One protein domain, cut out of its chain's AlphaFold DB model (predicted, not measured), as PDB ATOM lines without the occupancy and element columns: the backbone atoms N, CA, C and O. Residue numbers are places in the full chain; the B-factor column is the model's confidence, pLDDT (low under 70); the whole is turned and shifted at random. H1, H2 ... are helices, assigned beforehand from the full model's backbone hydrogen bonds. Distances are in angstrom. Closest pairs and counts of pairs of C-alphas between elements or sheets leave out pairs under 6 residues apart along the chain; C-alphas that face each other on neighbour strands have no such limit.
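This is residues 124 to 193 of the 262 residues of an uncharacterized protein of Hyaloscypha hepaticicola (UniProt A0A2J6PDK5). One long helix, H4, makes one side of the domain, and three short helices, H1, H2 and H3, form an arc from near its beginning round to its end. The printed part has 70 residues, with named helices H1 to H4 in chain order and no named strand: all helix, though 32 residues, under half, are in them. It is compact, radius of gyration of the C-alphas 10.8 A, spanning 29 by 25 by 19 A.

Start at H4, residues 168 to 182; with residues 178 to 182 alone it touches H3, residues 150 to 155, the closest C-alphas, Cys 154 and Cys 182, being 5.3 A apart. Their lines are about perpendicular, at 74 degrees. H2, residues 136 to 142, is close to but not clearly touching H3, and apart from H4. H2, H3 and H4 have every O i to N i+4 pair within hydrogen-bond range; H1, residues 130 to 133, is too short for one.

Find C-alpha 168 at (314.398, 379.182, 277.698); H4 runs 20.9 A to C-alpha 182 at (295.762, 369.622, 278.081). H1 measures 5.0 A, H2 9.9 A, H3 8.5 A.

The printed part has no cut; H3 to H4 is a long link. Residues 186 to 193 have pLDDT under 70.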
ATOM      1  N   PRO A 124     293.390 379.511 272.802       94.31
ATOM      2  CA  PRO A 124     293.822 380.897 272.955       94.31
ATOM      3  C   PRO A 124     295.308 381.077 272.595       94.31
ATOM      4  O   PRO A 124     296.142 381.359 273.454       94.31
ATOM      5  N   PHE A 125     295.666 380.968 271.311       95.75
ATOM      6  CA  PHE A 125     297.061 381.124 270.859       95.75
ATOM      7  C   PHE A 125     297.677 382.490 271.202       95.75
ATOM      8  O   PHE A 125     298.893 382.615 271.312       95.75
ATOM      9  N   SER A 126     296.861 383.525 271.429       96.44
ATOM     10  CA  SER A 126     297.332 384.877 271.750       96.44
ATOM     11  C   SER A 126     298.184 384.970 273.020       96.44
ATOM     12  O   SER A 126     298.955 385.920 273.147       96.44
ATOM     13  N   SER A 127     298.048 384.020 273.954       95.62
ATOM     14  CA  SER A 127     298.849 383.975 275.186       95.62
ATOM     15  C   SER A 127     300.240 383.368 274.999       95.62
ATOM     16  O   SER A 127     301.038 383.400 275.933       95.62
ATOM     17  N   LEU A 128     300.537 382.797 273.830       96.75
ATOM     18  CA  LEU A 128     301.845 382.217 273.551       96.75
ATOM     19  C   LEU A 128     302.907 383.295 273.274       96.75
ATOM     20  O   LEU A 128     302.585 384.381 272.774       96.75
ATOM     21  N   PRO A 129     304.192 382.988 273.532       97.31
ATOM     22  CA  PRO A 129     305.300 383.839 273.119       97.31
ATOM     23  C   PRO A 129     305.277 384.104 271.613       97.31
ATOM     24  O   PRO A 129     304.954 383.229 270.807       97.31
ATOM     25  N   SER A 130     305.695 385.304 271.212       97.56
ATOM     26  CA  SER A 130     305.703 385.721 269.804       97.56
ATOM     27  C   SER A 130     306.533 384.820 268.886       97.56
ATOM     28  O   SER A 130     306.256 384.787 267.695       97.56
ATOM     29  N   CYS A 131     307.530 384.096 269.414       96.62
ATOM     30  CA  CYS A 131     308.343 383.178 268.612       96.62
ATOM     31  C   CYS A 131     307.540 381.983 268.062       96.62
ATOM     32  O   CYS A 131     307.906 381.464 267.017       96.62
ATOM     33  N   VAL A 132     306.427 381.594 268.704       96.44
ATOM     34  CA  VAL A 132     305.559 380.493 268.231       96.44
ATOM     35  C   VAL A 132     304.152 380.928 267.854       96.44
ATOM     36  O   VAL A 132     303.503 380.244 267.067       96.44
ATOM     37  N   ARG A 133     303.670 382.045 268.412       97.00
ATOM     38  CA  ARG A 133     302.261 382.463 268.357       97.00
ATOM     39  C   ARG A 133     301.676 382.492 266.948       97.00
ATOM     40  O   ARG A 133     300.534 382.084 266.769       97.00
ATOM     41  N   ASP A 134     302.453 382.961 265.980       95.50
ATOM     42  CA  ASP A 134     301.971 383.153 264.611       95.50
ATOM     43  C   ASP A 134     302.206 381.902 263.736       95.50
ATOM     44  O   ASP A 134     301.576 381.755 262.698       95.50
ATOM     45  N   CYS A 135     303.089 380.990 264.157       96.44
ATOM     46  CA  CYS A 135     303.429 379.760 263.433       96.44
ATOM     47  C   CYS A 135     302.533 378.582 263.834       96.44
ATOM     48  O   CYS A 135     302.118 377.789 262.991       96.44
ATOM     49  N   LEU A 136     302.242 378.460 265.131       95.38
ATOM     50  CA  LEU A 136     301.618 377.270 265.700       95.38
ATOM     51  C   LEU A 136     300.199 376.989 265.166       95.38
ATOM     52  O   LEU A 136     299.946 375.835 264.823       95.38
ATOM     53  N   PRO A 137     299.292 377.981 265.026       95.62
ATOM     54  CA  PRO A 137     297.957 377.740 264.472       95.62
ATOM     55  C   PRO A 137     298.006 377.132 263.065       95.62
ATOM     56  O   PRO A 137     297.302 376.167 262.780       95.62
ATOM     57  N   ASP A 138     298.883 377.655 262.203       94.88
ATOM     58  CA  ASP A 138     299.029 377.177 260.828       94.88
ATOM     59  C   ASP A 138     299.547 375.733 260.791       94.88
ATOM     60  O   ASP A 138     299.057 374.926 260.002       94.88
ATOM     61  N   GLN A 139     300.501 375.381 261.664       94.69
ATOM     62  CA  GLN A 139     301.011 374.009 261.743       94.69
ATOM     63  C   GLN A 139     299.937 373.019 262.191       94.69
ATOM     64  O   GLN A 139     299.816 371.961 261.582       94.69
ATOM     65  N   TYR A 140     299.111 373.368 263.180       93.00
ATOM     66  CA  TYR A 140     298.007 372.501 263.601       93.00
ATOM     67  C   TYR A 140     296.980 372.294 262.485       93.00
ATOM     68  O   TYR A 140     296.552 371.164 262.271       93.00
ATOM     69  N   ILE A 141     296.646 373.329 261.706       92.00
ATOM     70  CA  ILE A 141     295.767 373.176 260.534       92.00
ATOM     71  C   ILE A 141     296.400 372.244 259.493       92.00
ATOM     72  O   ILE A 141     295.730 371.354 258.970       92.00
ATOM     73  N   ILE A 142     297.691 372.425 259.191       89.75
ATOM     74  CA  ILE A 142     298.426 371.574 258.240       89.75
ATOM     75  C   ILE A 142     298.454 370.117 258.713       89.75
ATOM     76  O   ILE A 142     298.329 369.208 257.892       89.75
ATOM     77  N   TYR A 143     298.595 369.908 260.020       86.56
ATOM     78  CA  TYR A 143     298.654 368.595 260.650       86.56
ATOM     79  C   TYR A 143     297.272 367.985 260.920       86.56
ATOM     80  O   TYR A 143     297.182 366.873 261.417       86.56
ATOM     81  N   GLY A 144     296.194 368.675 260.545       87.69
ATOM     82  CA  GLY A 144     294.854 368.107 260.498       87.69
ATOM     83  C   GLY A 144     293.886 368.571 261.581       87.69
ATOM     84  O   GLY A 144     292.799 368.022 261.636       87.69
ATOM     85  N   CYS A 145     294.224 369.579 262.384       90.44
ATOM     86  CA  CYS A 145     293.277 370.253 263.275       90.44
ATOM     87  C   CYS A 145     292.572 371.403 262.559       90.44
ATOM     88  O   CYS A 145     293.045 372.543 262.584       90.44
ATOM     89  N   ILE A 146     291.438 371.126 261.919       86.75
ATOM     90  CA  ILE A 146     290.689 372.123 261.146       86.75
ATOM     91  C   ILE A 146     290.064 373.186 262.059       86.75
ATOM     92  O   ILE A 146     290.075 374.375 261.732       86.75
ATOM     93  N   THR A 147     289.526 372.777 263.205       83.75
ATOM     94  CA  THR A 147     288.713 373.621 264.091       83.75
ATOM     95  C   THR A 147     289.510 374.332 265.188       83.75
ATOM     96  O   THR A 147     288.961 375.186 265.882       83.75
ATOM     97  N   LEU A 148     290.827 374.085 265.287       91.88
ATOM     98  CA  LEU A 148     291.737 374.714 266.260       91.88
ATOM     99  C   LEU A 148     291.179 374.735 267.695       91.88
ATOM    100  O   LEU A 148     291.282 375.734 268.421       91.88
ATOM    101  N   THR A 149     290.581 373.622 268.099       91.88
ATOM    102  CA  THR A 149     290.041 373.421 269.438       91.88
ATOM    103  C   THR A 149     291.013 372.661 270.339       91.88
ATOM    104  O   THR A 149     292.035 372.129 269.888       91.88
ATOM    105  N   SER A 150     290.729 372.663 271.644       91.19
ATOM    106  CA  SER A 150     291.559 371.987 272.647       91.19
ATOM    107  C   SER A 150     291.718 370.494 272.370       91.19
ATOM    108  O   SER A 150     292.833 369.989 272.434       91.19
ATOM    109  N   SER A 151     290.638 369.803 272.011       89.94
ATOM    110  CA  SER A 151     290.599 368.354 271.808       89.94
ATOM    111  C   SER A 151     291.572 367.882 270.739       89.94
ATOM    112  O   SER A 151     292.282 366.898 270.948       89.94
ATOM    113  N   CYS A 152     291.633 368.594 269.612       89.75
ATOM    114  CA  CYS A 152     292.546 368.260 268.533       89.75
ATOM    115  C   CYS A 152     293.997 368.544 268.924       89.75
ATOM    116  O   CYS A 152     294.866 367.683 268.798       89.75
ATOM    117  N   LEU A 153     294.251 369.734 269.472       91.56
ATOM    118  CA  LEU A 153     295.593 370.148 269.869       91.56
ATOM    119  C   LEU A 153     296.189 369.229 270.944       91.56
ATOM    120  O   LEU A 153     297.355 368.850 270.865       91.56
ATOM    121  N   CYS A 154     295.387 368.842 271.934       90.75
ATOM    122  CA  CYS A 154     295.821 367.979 273.025       90.75
ATOM    123  C   CYS A 154     295.999 366.511 272.612       90.75
ATOM    124  O   CYS A 154     296.650 365.761 273.338       90.75
ATOM    125  N   GLY A 155     295.487 366.096 271.447       85.06
ATOM    126  CA  GLY A 155     295.773 364.779 270.877       85.06
ATOM    127  C   GLY A 155     297.242 364.615 270.472       85.06
ATOM    128  O   GLY A 155     297.806 363.529 270.626       85.06
ATOM    129  N   THR A 156     297.876 365.706 270.030       83.81
ATOM    130  CA  THR A 156     299.290 365.761 269.639       83.81
ATOM    131  C   THR A 156     299.935 367.059 270.135       83.81
ATOM    132  O   THR A 156     300.111 367.994 269.350       83.81
ATOM    133  N   PRO A 157     300.291 367.145 271.429       84.50
ATOM    134  CA  PRO A 157     300.868 368.346 272.020       84.50
ATOM    135  C   PRO A 157     302.308 368.528 271.521       84.50
ATOM    136  O   PRO A 157     303.279 368.122 272.161       84.50
ATOM    137  N   GLU A 158     302.447 369.119 270.337       89.25
ATOM    138  CA  GLU A 158     303.715 369.368 269.656       89.25
ATOM    139  C   GLU A 158     303.786 370.815 269.145       89.25
ATOM    140  O   GLU A 158     302.779 371.494 268.940       89.25
ATOM    141  N   THR A 159     305.006 371.319 268.954       91.75
ATOM    142  CA  THR A 159     305.240 372.650 268.374       91.75
ATOM    143  C   THR A 159     305.557 372.619 266.880       91.75
ATOM    144  O   THR A 159     305.670 373.687 266.287       91.75
ATOM    145  N   PHE A 160     305.735 371.438 266.275       90.81
ATOM    146  CA  PHE A 160     306.061 371.253 264.852       90.81
ATOM    147  C   PHE A 160     307.234 372.126 264.373       90.81
ATOM    148  O   PHE A 160     307.226 372.705 263.289       90.81
ATOM    149  N   GLY A 161     308.241 372.295 265.234       90.44
ATOM    150  CA  GLY A 161     309.397 373.147 264.965       90.44
ATOM    151  C   GLY A 161     309.147 374.655 265.093       90.44
ATOM    152  O   GLY A 161     310.116 375.408 265.020       90.44
ATOM    153  N   CYS A 162     307.922 375.124 265.369       94.19
ATOM    154  CA  CYS A 162     307.649 376.547 265.611       94.19
ATOM    155  C   CYS A 162     308.450 377.100 266.794       94.19
ATOM    156  O   CYS A 162     308.803 378.273 266.795       94.19
ATOM    157  N   ALA A 163     308.768 376.263 267.789       93.31
ATOM    158  CA  ALA A 163     309.572 376.666 268.942       93.31
ATOM    159  C   ALA A 163     311.083 376.772 268.656       93.31
ATOM    160  O   ALA A 163     311.864 377.130 269.543       93.31
ATOM    161  N   THR A 164     311.522 376.486 267.426       92.75
ATOM    162  CA  THR A 164     312.931 376.613 267.037       92.75
ATOM    163  C   THR A 164     313.394 378.059 267.195       92.75
ATOM    164  O   THR A 164     312.878 378.971 266.554       92.75
ATOM    165  N   GLY A 165     314.404 378.272 268.041       90.94
ATOM    166  CA  GLY A 165     314.963 379.601 268.305       90.94
ATOM    167  C   GLY A 165     314.238 380.405 269.388       90.94
ATOM    168  O   GLY A 165     314.661 381.522 269.677       90.94
ATOM    169  N   CYS A 166     313.200 379.852 270.025       94.62
ATOM    170  CA  CYS A 166     312.668 380.414 271.264       94.62
ATOM    171  C   CYS A 166     313.698 380.297 272.400       94.62
ATOM    172  O   CYS A 166     314.411 379.294 272.516       94.62
ATOM    173  N   ASP A 167     313.757 381.315 273.259       95.25
ATOM    174  CA  ASP A 167     314.574 381.280 274.473       95.25
ATOM    175  C   ASP A 167     313.992 380.338 275.548       95.25
ATOM    176  O   ASP A 167     312.887 379.800 275.428       95.25
ATOM    177  N   THR A 168     314.768 380.096 276.606       93.88
ATOM    178  CA  THR A 168     314.398 379.182 277.698       93.88
ATOM    179  C   THR A 168     313.113 379.603 278.419       93.88
ATOM    180  O   THR A 168     312.289 378.746 278.754       93.88
ATOM    181  N   ASP A 169     312.910 380.904 278.630       95.69
ATOM    182  CA  ASP A 169     311.732 381.434 279.327       95.69
ATOM    183  C   ASP A 169     310.467 381.267 278.468       95.69
ATOM    184  O   ASP A 169     309.408 380.865 278.959       95.69
ATOM    185  N   SER A 170     310.592 381.478 277.156       95.38
ATOM    186  CA  SER A 170     309.538 381.226 276.174       95.38
ATOM    187  C   SER A 170     309.188 379.743 276.109       95.38
ATOM    188  O   SER A 170     308.011 379.404 276.181       95.38
ATOM    189  N   ASN A 171     310.178 378.846 276.061       92.50
ATOM    190  CA  ASN A 171     309.935 377.398 276.084       92.50
ATOM    191  C   ASN A 171     309.236 376.952 277.377       92.50
ATOM    192  O   ASN A 171     308.309 376.146 277.337       92.50
ATOM    193  N   THR A 172     309.611 377.531 278.519       93.81
ATOM    194  CA  THR A 172     308.925 377.290 279.798       93.81
ATOM    195  C   THR A 172     307.469 377.762 279.748       93.81
ATOM    196  O   THR A 172     306.568 377.057 280.210       93.81
ATOM    197  N   THR A 173     307.219 378.923 279.137       95.12
ATOM    198  CA  THR A 173     305.869 379.473 278.943       95.12
ATOM    199  C   THR A 173     305.027 378.592 278.018       95.12
ATOM    200  O   THR A 173     303.871 378.326 278.330       95.12
ATOM    201  N   ILE A 174     305.603 378.093 276.920       94.44
ATOM    202  CA  ILE A 174     304.941 377.181 275.974       94.44
ATOM    203  C   ILE A 174     304.552 375.877 276.676       94.44
ATOM    204  O   ILE A 174     303.392 375.480 276.615       94.44
ATOM    205  N   ASN A 175     305.483 375.253 277.402       92.44
ATOM    206  CA  ASN A 175     305.204 374.030 278.158       92.44
ATOM    207  C   ASN A 175     304.096 374.249 279.194       92.44
ATOM    208  O   ASN A 175     303.147 373.475 279.253       92.44
ATOM    209  N   THR A 176     304.175 375.341 279.960       94.12
ATOM    210  CA  THR A 176     303.140 375.700 280.944       94.12
ATOM    211  C   THR A 176     301.782 375.913 280.278       94.12
ATOM    212  O   THR A 176     300.758 375.497 280.813       94.12
ATOM    213  N   TRP A 177     301.758 376.545 279.104       94.69
ATOM    214  CA  TRP A 177     300.537 376.776 278.342       94.69
ATOM    215  C   TRP A 177     299.879 375.463 277.905       94.69
ATOM    216  O   TRP A 177     298.694 375.276 278.172       94.69
ATOM    217  N   PHE A 178     300.642 374.526 277.336       93.38
ATOM    218  CA  PHE A 178     300.129 373.199 276.984       93.38
ATOM    219  C   PHE A 178     299.672 372.411 278.214       93.38
ATOM    220  O   PHE A 178     298.594 371.833 278.189       93.38
ATOM    221  N   THR A 179     300.434 372.424 279.310       91.81
ATOM    222  CA  THR A 179     300.033 371.758 280.560       91.81
ATOM    223  C   THR A 179     298.724 372.315 281.116       91.81
ATOM    224  O   THR A 179     297.894 371.554 281.604       91.81
ATOM    225  N   ASN A 180     298.506 373.629 281.036       91.94
ATOM    226  CA  ASN A 180     297.253 374.236 281.483       91.94
ATOM    227  C   ASN A 180     296.074 373.892 280.563       91.94
ATOM    228  O   ASN A 180     294.948 373.804 281.044       91.94
ATOM    229  N   LEU A 181     296.326 373.731 279.262       91.19
ATOM    230  CA  LEU A 181     295.297 373.439 278.265       91.19
ATOM    231  C   LEU A 181     294.915 371.950 278.237       91.19
ATOM    232  O   LEU A 181     293.737 371.625 278.184       91.19
ATOM    233  N   CYS A 182     295.908 371.063 278.305       89.69
ATOM    234  CA  CYS A 182     295.762 369.622 278.081       89.69
ATOM    235  C   CYS A 182     295.917 368.778 279.353       89.69
ATOM    236  O   CYS A 182     295.680 367.573 279.340       89.69
ATOM    237  N   GLY A 183     296.321 369.390 280.466       88.38
ATOM    238  CA  GLY A 183     296.655 368.690 281.700       88.38
ATOM    239  C   GLY A 183     298.122 368.235 281.767       88.38
ATOM    240  O   GLY A 183     298.874 368.331 280.794       88.38
ATOM    241  N   PRO A 184     298.566 367.758 282.943       81.94
ATOM    242  CA  PRO A 184     299.961 367.384 283.187       81.94
ATOM    243  C   PRO A 184     300.386 366.085 282.489       81.94
ATOM    244  O   PRO A 184     301.572 365.912 282.215       81.94
ATOM    245  N   ASP A 185     299.438 365.192 282.195       74.38
ATOM    246  CA  ASP A 185     299.720 363.855 281.660       74.38
ATOM    247  C   ASP A 185     299.948 363.856 280.141       74.38
ATOM    248  O   ASP A 185     300.623 362.976 279.610       74.38
ATOM    249  N   LEU A 186     299.450 364.884 279.446       68.00
ATOM    250  CA  LEU A 186     299.623 365.097 278.006       68.00
ATOM    251  C   LEU A 186     300.791 366.052 277.723       68.00
ATOM    252  O   LEU A 186     300.708 366.907 276.847       68.00
ATOM    253  N   GLY A 187     301.862 365.968 278.518       59.62
ATOM    254  CA  GLY A 187     303.009 366.866 278.408       59.62
ATOM    255  C   GLY A 187     303.504 366.997 276.965       59.62
ATOM    256  O   GLY A 187     303.558 366.012 276.228       59.62
ATOM    257  N   VAL A 188     303.878 368.219 276.569       67.19
ATOM    258  CA  VAL A 188     304.469 368.480 275.250       67.19
ATOM    259  C   VAL A 188     305.655 367.550 275.091       67.19
ATOM    260  O   VAL A 188     306.562 367.579 275.931       67.19
ATOM    261  N   GLY A 189     305.652 366.721 274.043       59.00
ATOM    262  CA  GLY A 189     306.829 365.934 273.693       59.00
ATOM    263  C   GLY A 189     308.003 366.904 273.649       59.00
ATOM    264  O   GLY A 189     307.926 367.860 272.882       59.00
ATOM    265  N   ASN A 190     308.965 366.734 274.575       53.59
ATOM    266  CA  ASN A 190     309.980 367.726 274.964       53.59
ATOM    267  C   ASN A 190     310.167 368.795 273.888       53.59
ATOM    268  O   ASN A 190     310.726 368.479 272.840       53.59
ATOM    269  N   VAL A 191     309.721 370.032 274.135       56.50
ATOM    270  CA  VAL A 191     310.083 371.162 273.272       56.50
ATOM    271  C   VAL A 191     311.602 371.183 273.238       56.50
ATOM    272  O   VAL A 191     312.246 371.552 274.223       56.50
ATOM    273  N   VAL A 192     312.177 370.658 272.155       49.94
ATOM    274  CA  VAL A 192     313.616 370.481 272.039       49.94
ATOM    275  C   VAL A 192     314.180 371.886 271.985       49.94
ATOM    276  O   VAL A 192     314.114 372.563 270.962       49.94
ATOM    277  N   GLY A 193     314.685 372.360 273.126       46.34
ATOM    278  CA  GLY A 193     315.398 373.622 273.180       46.34
ATOM    279  C   GLY A 193     316.554 373.598 272.170       46.34
ATOM    280  O   GLY A 193     317.007 372.511 271.791       46.34
TER     281      GLY A 193